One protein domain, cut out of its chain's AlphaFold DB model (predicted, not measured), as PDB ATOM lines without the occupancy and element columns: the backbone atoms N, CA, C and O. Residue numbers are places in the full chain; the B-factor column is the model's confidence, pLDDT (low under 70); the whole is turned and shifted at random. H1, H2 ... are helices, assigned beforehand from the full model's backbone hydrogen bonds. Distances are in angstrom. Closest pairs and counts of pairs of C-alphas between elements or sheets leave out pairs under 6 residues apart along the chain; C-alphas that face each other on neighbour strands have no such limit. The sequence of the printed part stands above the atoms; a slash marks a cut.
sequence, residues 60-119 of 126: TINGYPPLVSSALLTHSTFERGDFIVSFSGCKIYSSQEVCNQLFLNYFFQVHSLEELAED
ATOM      1  N   THR A  60      -5.766  52.875 -24.800       84.25
ATOM      2  CA  THR A  60      -5.659  53.741 -23.616       84.25
ATOM      3  C   THR A  60      -7.015  54.134 -23.029       84.25
ATOM      4  O   THR A  60      -7.127  54.295 -21.819       84.25
ATOM      5  N   ILE A  61      -8.033  54.321 -23.872       84.44
ATOM      6  CA  ILE A  61      -9.327  54.897 -23.457       84.44
ATOM      7  C   ILE A  61     -10.535  54.019 -23.798       84.44
ATOM      8  O   ILE A  61     -11.652  54.320 -23.391       84.44
ATOM      9  N   ASN A  62     -10.337  52.966 -24.586       83.50
ATOM     10  CA  ASN A  62     -11.403  52.149 -25.158       83.50
ATOM     11  C   ASN A  62     -10.888  50.732 -25.492       83.50
ATOM     12  O   ASN A  62     -11.096  50.225 -26.598       83.50
ATOM     13  N   GLY A  63     -10.165  50.118 -24.549       87.12
ATOM     14  CA  GLY A  63      -9.781  48.708 -24.618       87.12
ATOM     15  C   GLY A  63     -10.977  47.800 -24.322       87.12
ATOM     16  O   GLY A  63     -11.746  48.070 -23.402       87.12
ATOM     17  N   TYR A  64     -11.158  46.733 -25.096       87.38
ATOM     18  CA  TYR A  64     -12.304  45.829 -24.957       87.38
ATOM     19  C   TYR A  64     -11.932  44.529 -24.237       87.38
ATOM     20  O   TYR A  64     -10.810  44.045 -24.407       87.38
ATOM     21  N   PRO A  65     -12.873  43.873 -23.535       89.00
ATOM     22  CA  PRO A  65     -12.714  42.479 -23.140       89.00
ATOM     23  C   PRO A  65     -12.285  41.601 -24.331       89.00
ATOM     24  O   PRO A  65     -12.838  41.784 -25.419       89.00
ATOM     25  N   PRO A  66     -11.387  40.608 -24.155       87.38
ATOM     26  CA  PRO A  66     -10.908  39.735 -25.228       87.38
ATOM     27  C   PRO A  66     -12.027  39.096 -26.055       87.38
ATOM     28  O   PRO A  66     -11.922  38.981 -27.275       87.38
ATOM     29  N   LEU A  67     -13.127  38.713 -25.396       84.44
ATOM     30  CA  LEU A  67     -14.294  38.136 -26.062       84.44
ATOM     31  C   LEU A  67     -14.925  39.125 -27.055       84.44
ATOM     32  O   LEU A  67     -15.241  38.760 -28.185       84.44
ATOM     33  N   VAL A  68     -15.064  40.386 -26.641       81.38
ATOM     34  CA  VAL A  68     -15.651  41.456 -27.455       81.38
ATOM     35  C   VAL A  68     -14.669  41.908 -28.538       81.38
ATOM     36  O   VAL A  68     -15.073  42.045 -29.691       81.38
ATOM     37  N   SER A  69     -13.377  42.073 -28.221       83.31
ATOM     38  CA  SER A  69     -12.361  42.454 -29.215       83.31
ATOM     39  C   SER A  69     -12.220  41.413 -30.325       83.31
ATOM     40  O   SER A  69     -12.090  41.780 -31.491       83.31
ATOM     41  N   SER A  70     -12.291  40.124 -29.974       83.25
ATOM     42  CA  SER A  70     -12.256  39.018 -30.934       83.25
ATOM     43  C   SER A  70     -13.460  39.062 -31.880       83.25
ATOM     44  O   SER A  70     -13.288  39.007 -33.096       83.25
ATOM     45  N   ALA A  71     -14.671  39.268 -31.349       79.31
ATOM     46  CA  ALA A  71     -15.883  39.393 -32.162       79.31
ATOM     47  C   ALA A  71     -15.878  40.640 -33.068       79.31
ATOM     48  O   ALA A  71     -16.365  40.592 -34.197       79.31
ATOM     49  N   LEU A  72     -15.294  41.742 -32.592       73.62
ATOM     50  CA  LEU A  72     -15.098  42.981 -33.350       73.62
ATOM     51  C   LEU A  72     -13.915  42.926 -34.331       73.62
ATOM     52  O   LEU A  72     -13.710  43.888 -35.070       73.62
ATOM     53  N   LEU A  73     -13.134  41.838 -34.335       79.44
ATOM     54  CA  LEU A  73     -11.913  41.681 -35.133       79.44
ATOM     55  C   LEU A  73     -10.915  42.839 -34.935       79.44
ATOM     56  O   LEU A  73     -10.305  43.327 -35.887       79.44
ATOM     57  N   THR A  74     -10.748  43.292 -33.689       77.75
ATOM     58  CA  THR A  74      -9.809  44.361 -33.315       77.75
ATOM     59  C   THR A  74      -8.727  43.857 -32.365       77.75
ATOM     60  O   THR A  74      -8.978  43.025 -31.497       77.75
ATOM     61  N   HIS A  75      -7.519  44.412 -32.494       74.38
ATOM     62  CA  HIS A  75      -6.389  44.148 -31.596       74.38
ATOM     63  C   HIS A  75      -6.415  45.000 -30.312       74.38
ATOM     64  O   HIS A  75      -5.486  44.935 -29.512       74.38
ATOM     65  N   SER A  76      -7.452  45.820 -30.106       82.50
ATOM     66  CA  SER A  76      -7.580  46.696 -28.929       82.50
ATOM     67  C   SER A  76      -8.157  45.947 -27.725       82.50
ATOM     68  O   SER A  76      -9.245  46.261 -27.244       82.50
ATOM     69  N   THR A  77      -7.445  44.919 -27.272       87.00
ATOM     70  CA  THR A  77      -7.827  44.103 -26.116       87.00
ATOM     71  C   THR A  77      -7.332  44.733 -24.815       87.00
ATOM     72  O   THR A  77      -6.200  45.212 -24.748       87.00
ATOM     73  N   PHE A  78      -8.185  44.724 -23.792       88.75
ATOM     74  CA  PHE A  78      -7.865  45.144 -22.432       88.75
ATOM     75  C   PHE A  78      -6.879  44.176 -21.771       88.75
ATOM     76  O   PHE A  78      -7.068  42.954 -21.804       88.75
ATOM     77  N   GLU A  79      -5.885  44.737 -21.094       87.88
ATOM     78  CA  GLU A  79      -4.946  44.045 -20.217       87.88
ATOM     79  C   GLU A  79      -4.984  44.642 -18.804       87.88
ATOM     80  O   GLU A  79      -5.320  45.806 -18.592       87.88
ATOM     81  N   ARG A  80      -4.618  43.836 -17.800       82.56
ATOM     82  CA  ARG A  80      -4.569  44.307 -16.411       82.56
ATOM     83  C   ARG A  80      -3.569  45.464 -16.290       82.56
ATOM     84  O   ARG A  80      -2.393  45.292 -16.595       82.56
ATOM     85  N   GLY A  81      -4.043  46.600 -15.779       81.38
ATOM     86  CA  GLY A  81      -3.277  47.847 -15.675       81.38
ATOM     87  C   GLY A  81      -3.709  48.918 -16.680       81.38
ATOM     88  O   GLY A  81      -3.346  50.079 -16.500       81.38
ATOM     89  N   ASP A  82      -4.512  48.563 -17.689       85.75
ATOM     90  CA  ASP A  82      -5.159  49.546 -18.557       85.75
ATOM     91  C   ASP A  82      -6.170  50.394 -17.762       85.75
ATOM     92  O   ASP A  82      -6.822  49.918 -16.831       85.75
ATOM     93  N   PHE A  83      -6.304  51.668 -18.142       85.62
ATOM     94  CA  PHE A  83      -7.087  52.651 -17.387       85.62
ATOM     95  C   PHE A  83      -8.604  52.470 -17.537       85.62
ATOM     96  O   PHE A  83      -9.351  52.695 -16.588       85.62
ATOM     97  N   ILE A  84      -9.070  52.079 -18.728       88.19
ATOM     98  CA  ILE A  84     -10.495  51.927 -19.045       88.19
ATOM     99  C   ILE A  84     -10.718  50.587 -19.741       88.19
ATOM    100  O   ILE A  84     -10.088  50.291 -20.757       88.19
ATOM    101  N   VAL A  85     -11.692  49.827 -19.238       90.00
ATOM    102  CA  VAL A  85     -12.313  48.712 -19.957       90.00
ATOM    103  C   VAL A  85     -13.658  49.165 -20.521       90.00
ATOM    104  O   VAL A  85     -14.508  49.708 -19.817       90.00
ATOM    105  N   SER A  86     -13.851  48.961 -21.817       89.25
ATOM    106  CA  SER A  86     -15.045  49.352 -22.557       89.25
ATOM    107  C   SER A  86     -15.870  48.126 -22.918       89.25
ATOM    108  O   SER A  86     -15.362  47.164 -23.487       89.25
ATOM    109  N   PHE A  87     -17.169  48.171 -22.636       88.12
ATOM    110  CA  PHE A  87     -18.122  47.112 -22.994       88.12
ATOM    111  C   PHE A  87     -18.955  47.481 -24.233       88.12
ATOM    112  O   PHE A  87     -20.027  46.916 -24.474       88.12
ATOM    113  N   SER A  88     -18.483  48.431 -25.047       81.00
ATOM    114  CA  SER A  88     -19.143  48.793 -26.306       81.00
ATOM    115  C   SER A  88     -19.237  47.589 -27.242       81.00
ATOM    116  O   SER A  88     -18.295  46.818 -27.396       81.00
ATOM    117  N   GLY A  89     -20.400  47.417 -27.870       74.06
ATOM    118  CA  GLY A  89     -20.689  46.261 -28.721       74.06
ATOM    119  C   GLY A  89     -21.160  45.018 -27.962       74.06
ATOM    120  O   GLY A  89     -21.661  44.094 -28.597       74.06
ATOM    121  N   CYS A  90     -21.117  44.996 -26.626       79.81
ATOM    122  CA  CYS A  90     -21.510  43.807 -25.870       79.81
ATOM    123  C   CYS A  90     -22.981  43.400 -26.114       79.81
ATOM    124  O   CYS A  90     -23.269  42.225 -26.306       79.81
ATOM    125  N   LYS A  91     -23.890  44.375 -26.276       73.75
ATOM    126  CA  LYS A  91     -25.291  44.137 -26.682       73.75
ATOM    127  C   LYS A  91     -25.443  43.500 -28.075       73.75
ATOM    128  O   LYS A  91     -26.431  42.825 -28.327       73.75
ATOM    129  N   ILE A  92     -24.534  43.801 -29.004       71.88
ATOM    130  CA  ILE A  92     -24.648  43.401 -30.417       71.88
ATOM    131  C   ILE A  92     -23.984  42.042 -30.648       71.88
ATOM    132  O   ILE A  92     -24.501  41.223 -31.401       71.88
ATOM    133  N   TYR A  93     -22.838  41.810 -30.007       68.94
ATOM    134  CA  TYR A  93     -21.976  40.653 -30.261       68.94
ATOM    135  C   TYR A  93     -22.036  39.593 -29.152       68.94
ATOM    136  O   TYR A  93     -21.363  38.569 -29.244       68.94
ATOM    137  N   SER A  94     -22.827  39.828 -28.102       77.56
ATOM    138  CA  SER A  94     -23.033  38.904 -26.988       77.56
ATOM    139  C   SER A  94     -24.448  39.027 -26.406       77.56
ATOM    140  O   SER A  94     -25.271  39.787 -26.918       77.56
ATOM    141  N   SER A  95     -24.745  38.271 -25.345       82.81
ATOM    142  CA  SER A  95     -25.993  38.404 -24.581       82.81
ATOM    143  C   SER A  95     -25.811  39.329 -23.377       82.81
ATOM    144  O   SER A  95     -24.694  39.523 -22.890       82.81
ATOM    145  N   GLN A  96     -26.911  39.881 -22.862       83.12
ATOM    146  CA  GLN A  96     -26.883  40.739 -21.676       83.12
ATOM    147  C   GLN A  96     -26.287  40.010 -20.462       83.12
ATOM    148  O   GLN A  96     -25.506  40.592 -19.714       83.12
ATOM    149  N   GLU A  97     -26.596  38.726 -20.297       85.62
ATOM    150  CA  GLU A  97     -26.075  37.888 -19.217       85.62
ATOM    151  C   GLU A  97     -24.554  37.758 -19.308       85.62
ATOM    152  O   GLU A  97     -23.860  37.950 -18.312       85.62
ATOM    153  N   VAL A  98     -24.020  37.500 -20.508       85.12
ATOM    154  CA  VAL A  98     -22.567  37.419 -20.725       85.12
ATOM    155  C   VAL A  98     -21.904  38.768 -20.449       85.12
ATOM    156  O   VAL A  98     -20.857  38.812 -19.806       85.12
ATOM    157  N   CYS A  99     -22.522  39.874 -20.869       85.94
ATOM    158  CA  CYS A  99     -22.017  41.218 -20.591       85.94
ATOM    159  C   CYS A  99     -21.954  41.526 -19.098       85.94
ATOM    160  O   CYS A  99     -20.947  42.055 -18.634       85.94
ATOM    161  N   ASN A 100     -22.993  41.160 -18.349       86.81
ATOM    162  CA  ASN A 100     -23.029  41.348 -16.902       86.81
ATOM    163  C   ASN A 100     -21.935  40.524 -16.217       86.81
ATOM    164  O   ASN A 100     -21.220  41.041 -15.363       86.81
ATOM    165  N   GLN A 101     -21.748  39.267 -16.629       87.50
ATOM    166  CA  GLN A 101     -20.684  38.419 -16.087       87.50
ATOM    167  C   GLN A 101     -19.289  38.951 -16.427       87.50
ATOM    168  O   GLN A 101     -18.395  38.925 -15.584       87.50
ATOM    169  N   LEU A 102     -19.087  39.471 -17.641       88.19
ATOM    170  CA  LEU A 102     -17.837  40.138 -18.003       88.19
ATOM    171  C   LEU A 102     -17.616  41.384 -17.143       88.19
ATOM    172  O   LEU A 102     -16.535  41.525 -16.581       88.19
ATOM    173  N   PHE A 103     -18.623  42.248 -17.003       88.88
ATOM    174  CA  PHE A 103     -18.543  43.433 -16.152       88.88
ATOM    175  C   PHE A 103     -18.125  43.068 -14.726       88.88
ATOM    176  O   PHE A 103     -17.105  43.569 -14.258       88.88
ATOM    177  N   LEU A 104     -18.832  42.132 -14.086       86.75
ATOM    178  CA  LEU A 104     -18.514  41.663 -12.736       86.75
ATOM    179  C   LEU A 104     -17.091  41.094 -12.652       86.75
ATOM    180  O   LEU A 104     -16.334  41.462 -11.759       86.75
ATOM    181  N   ASN A 105     -16.677  40.267 -13.617       86.69
ATOM    182  CA  ASN A 105     -15.325  39.700 -13.643       86.69
ATOM    183  C   ASN A 105     -14.218  40.756 -13.743       86.69
ATOM    184  O   ASN A 105     -13.137  40.543 -13.198       86.69
ATOM    185  N   TYR A 106     -14.428  41.862 -14.461       87.94
ATOM    186  CA  TYR A 106     -13.452  42.959 -14.511       87.94
ATOM    187  C   TYR A 106     -13.536  43.858 -13.281       87.94
ATOM    188  O   TYR A 106     -12.505  44.298 -12.779       87.94
ATOM    189  N   PHE A 107     -14.739  44.081 -12.764       85.88
ATOM    190  CA  PHE A 107     -14.976  44.869 -11.563       85.88
ATOM    191  C   PHE A 107     -14.295  44.247 -10.332       85.88
ATOM    192  O   PHE A 107     -13.513  44.908  -9.651       85.88
ATOM    193  N   PHE A 108     -14.465  42.940 -10.121       84.50
ATOM    194  CA  PHE A 108     -13.833  42.207  -9.017       84.50
ATOM    195  C   PHE A 108     -12.321  41.973  -9.186       84.50
ATOM    196  O   PHE A 108     -11.674  41.448  -8.286       84.50
ATOM    197  N   GLN A 109     -11.714  42.348 -10.319       82.75
ATOM    198  CA  GLN A 109     -10.248  42.338 -10.438       82.75
ATOM    199  C   GLN A 109      -9.586  43.527  -9.739       82.75
ATOM    200  O   GLN A 109      -8.383  43.466  -9.479       82.75
ATOM    201  N   VAL A 110     -10.342  44.599  -9.490       81.00
ATOM    202  CA  VAL A 110      -9.839  45.850  -8.904       81.00
ATOM    203  C   VAL A 110     -10.546  46.234  -7.604       81.00
ATOM    204  O   VAL A 110     -10.027  47.082  -6.887       81.00
ATOM    205  N   HIS A 111     -11.672  45.593  -7.281       78.94
ATOM    206  CA  HIS A 111     -12.401  45.780  -6.028       78.94
ATOM    207  C   HIS A 111     -12.536  44.460  -5.270       78.94
ATOM    208  O   HIS A 111     -12.904  43.437  -5.857       78.94
ATOM    209  N   SER A 112     -12.267  44.488  -3.965       79.75
ATOM    210  CA  SER A 112     -12.570  43.361  -3.078       79.75
ATOM    211  C   SER A 112     -14.055  43.328  -2.708       79.75
ATOM    212  O   SER A 112     -14.731  44.355  -2.697       79.75
ATOM    213  N   LEU A 113     -14.585  42.141  -2.398       72.81
ATOM    214  CA  LEU A 113     -15.976  42.009  -1.946       72.81
ATOM    215  C   LEU A 113     -16.205  42.739  -0.619       72.81
ATOM    216  O   LEU A 113     -17.288  43.282  -0.410       72.81
ATOM    217  N   GLU A 114     -15.194  42.777   0.251       77.06
ATOM    218  CA  GLU A 114     -15.254  43.503   1.517       77.06
ATOM    219  C   GLU A 114     -15.406  45.017   1.302       77.06
ATOM    220  O   GLU A 114     -16.314  45.616   1.874       77.06
ATOM    221  N   GLU A 115     -14.605  45.625   0.418       74.75
ATOM    222  CA  GLU A 115     -14.718  47.058   0.083       74.75
ATOM    223  C   GLU A 115     -16.087  47.411  -0.515       74.75
ATOM    224  O   GLU A 115     -16.627  48.486  -0.266       74.75
ATOM    225  N   LEU A 116     -16.663  46.503  -1.303       72.62
ATOM    226  CA  LEU A 116     -17.949  46.719  -1.964       72.62
ATOM    227  C   LEU A 116     -19.135  46.567  -1.013       72.62
ATOM    228  O   LEU A 116     -20.124  47.286  -1.150       72.62
ATOM    229  N   ALA A 117     -19.044  45.655  -0.044       74.12
ATOM    230  CA  ALA A 117     -20.066  45.482   0.983       74.12
ATOM    231  C   ALA A 117     -20.195  46.727   1.878       74.12
ATOM    232  O   ALA A 117     -21.280  47.000   2.399       74.12
ATOM    233  N   GLU A 118     -19.109  47.484   2.023       81.31
ATOM    234  CA  GLU A 118     -19.057  48.732   2.783       81.31
ATOM    235  C   GLU A 118     -19.546  49.956   1.983       81.31
ATOM    236  O   GLU A 118     -19.833  50.985   2.599       81.31
ATOM    237  N   ASP A 119     -19.706  49.860   0.653       76.62
ATOM    238  CA  ASP A 119     -20.193  50.959  -0.193       76.62
ATOM    239  C   ASP A 119     -21.735  50.936  -0.343       76.62
ATOM    240  O   ASP A 119     -22.301  50.121  -1.088       76.62
TER     241      ASP A 119
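What this domain is: This is residues 60 to 119 of the 126 residues of the protein "ANK1 protein" of Symbiodinium necroappetens (UniProt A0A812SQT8). The longest helix, H3, has the short helix H2 at its beginning and the small helix H4 beyond its end, touching no helix; the short helix H1 lies next to H2, and a wide loop, residues 72 to 89, leads from H1 out past the side of H1 away from H2, around residues 76 to 83, and then back to H2. The 60 printed residues, with four named helices in the order H1 H2 H3 H4 and no named strand, are all helix in class, though under half lie in named elements. The whole is only just compact, close to loose, with a radius of gyration of the C-alphas of 12.3 A, and only just flat, spanning 39 by 25 by 13 A.

Where its parts are: H3, residues 96 to 107, is 16.2 A long, from C-alpha 96 at (-26.883, 40.739, -21.676). H2 is residues 90 to 93, 5.4 A; H1 residues 66 to 71, 8.5 A; H4 residues 113 to 117, 6.1 A, ending at (-20.066, 45.482, 0.983).

How they stand to each other: H3, with residues 96 to 99 alone, only just touches H2, only at the corner, with 3 pairs of C-alphas within 8 A; the closest C-alphas, of Cys 90 and Cys 99, are 5.9 A apart. H2 only just touches H1, also with 3 pairs; the closest C-alphas, of Ala 71 and Tyr 93, are 6.5 A apart. H1 and H3 are near each other; H4 is apart from H1, H2 and H3. Every O i to N i+4 pair is within hydrogen-bond range in H1, H3 and H4; H2 is too short for one.

The domain as a whole: The C-alphas farthest apart, of Leu 73 and Glu 118, are 39.2 A apart. The printed part has no cut; the link H1 to H2 is long, the others tight. Residue 93 alone has a pLDDT under 70.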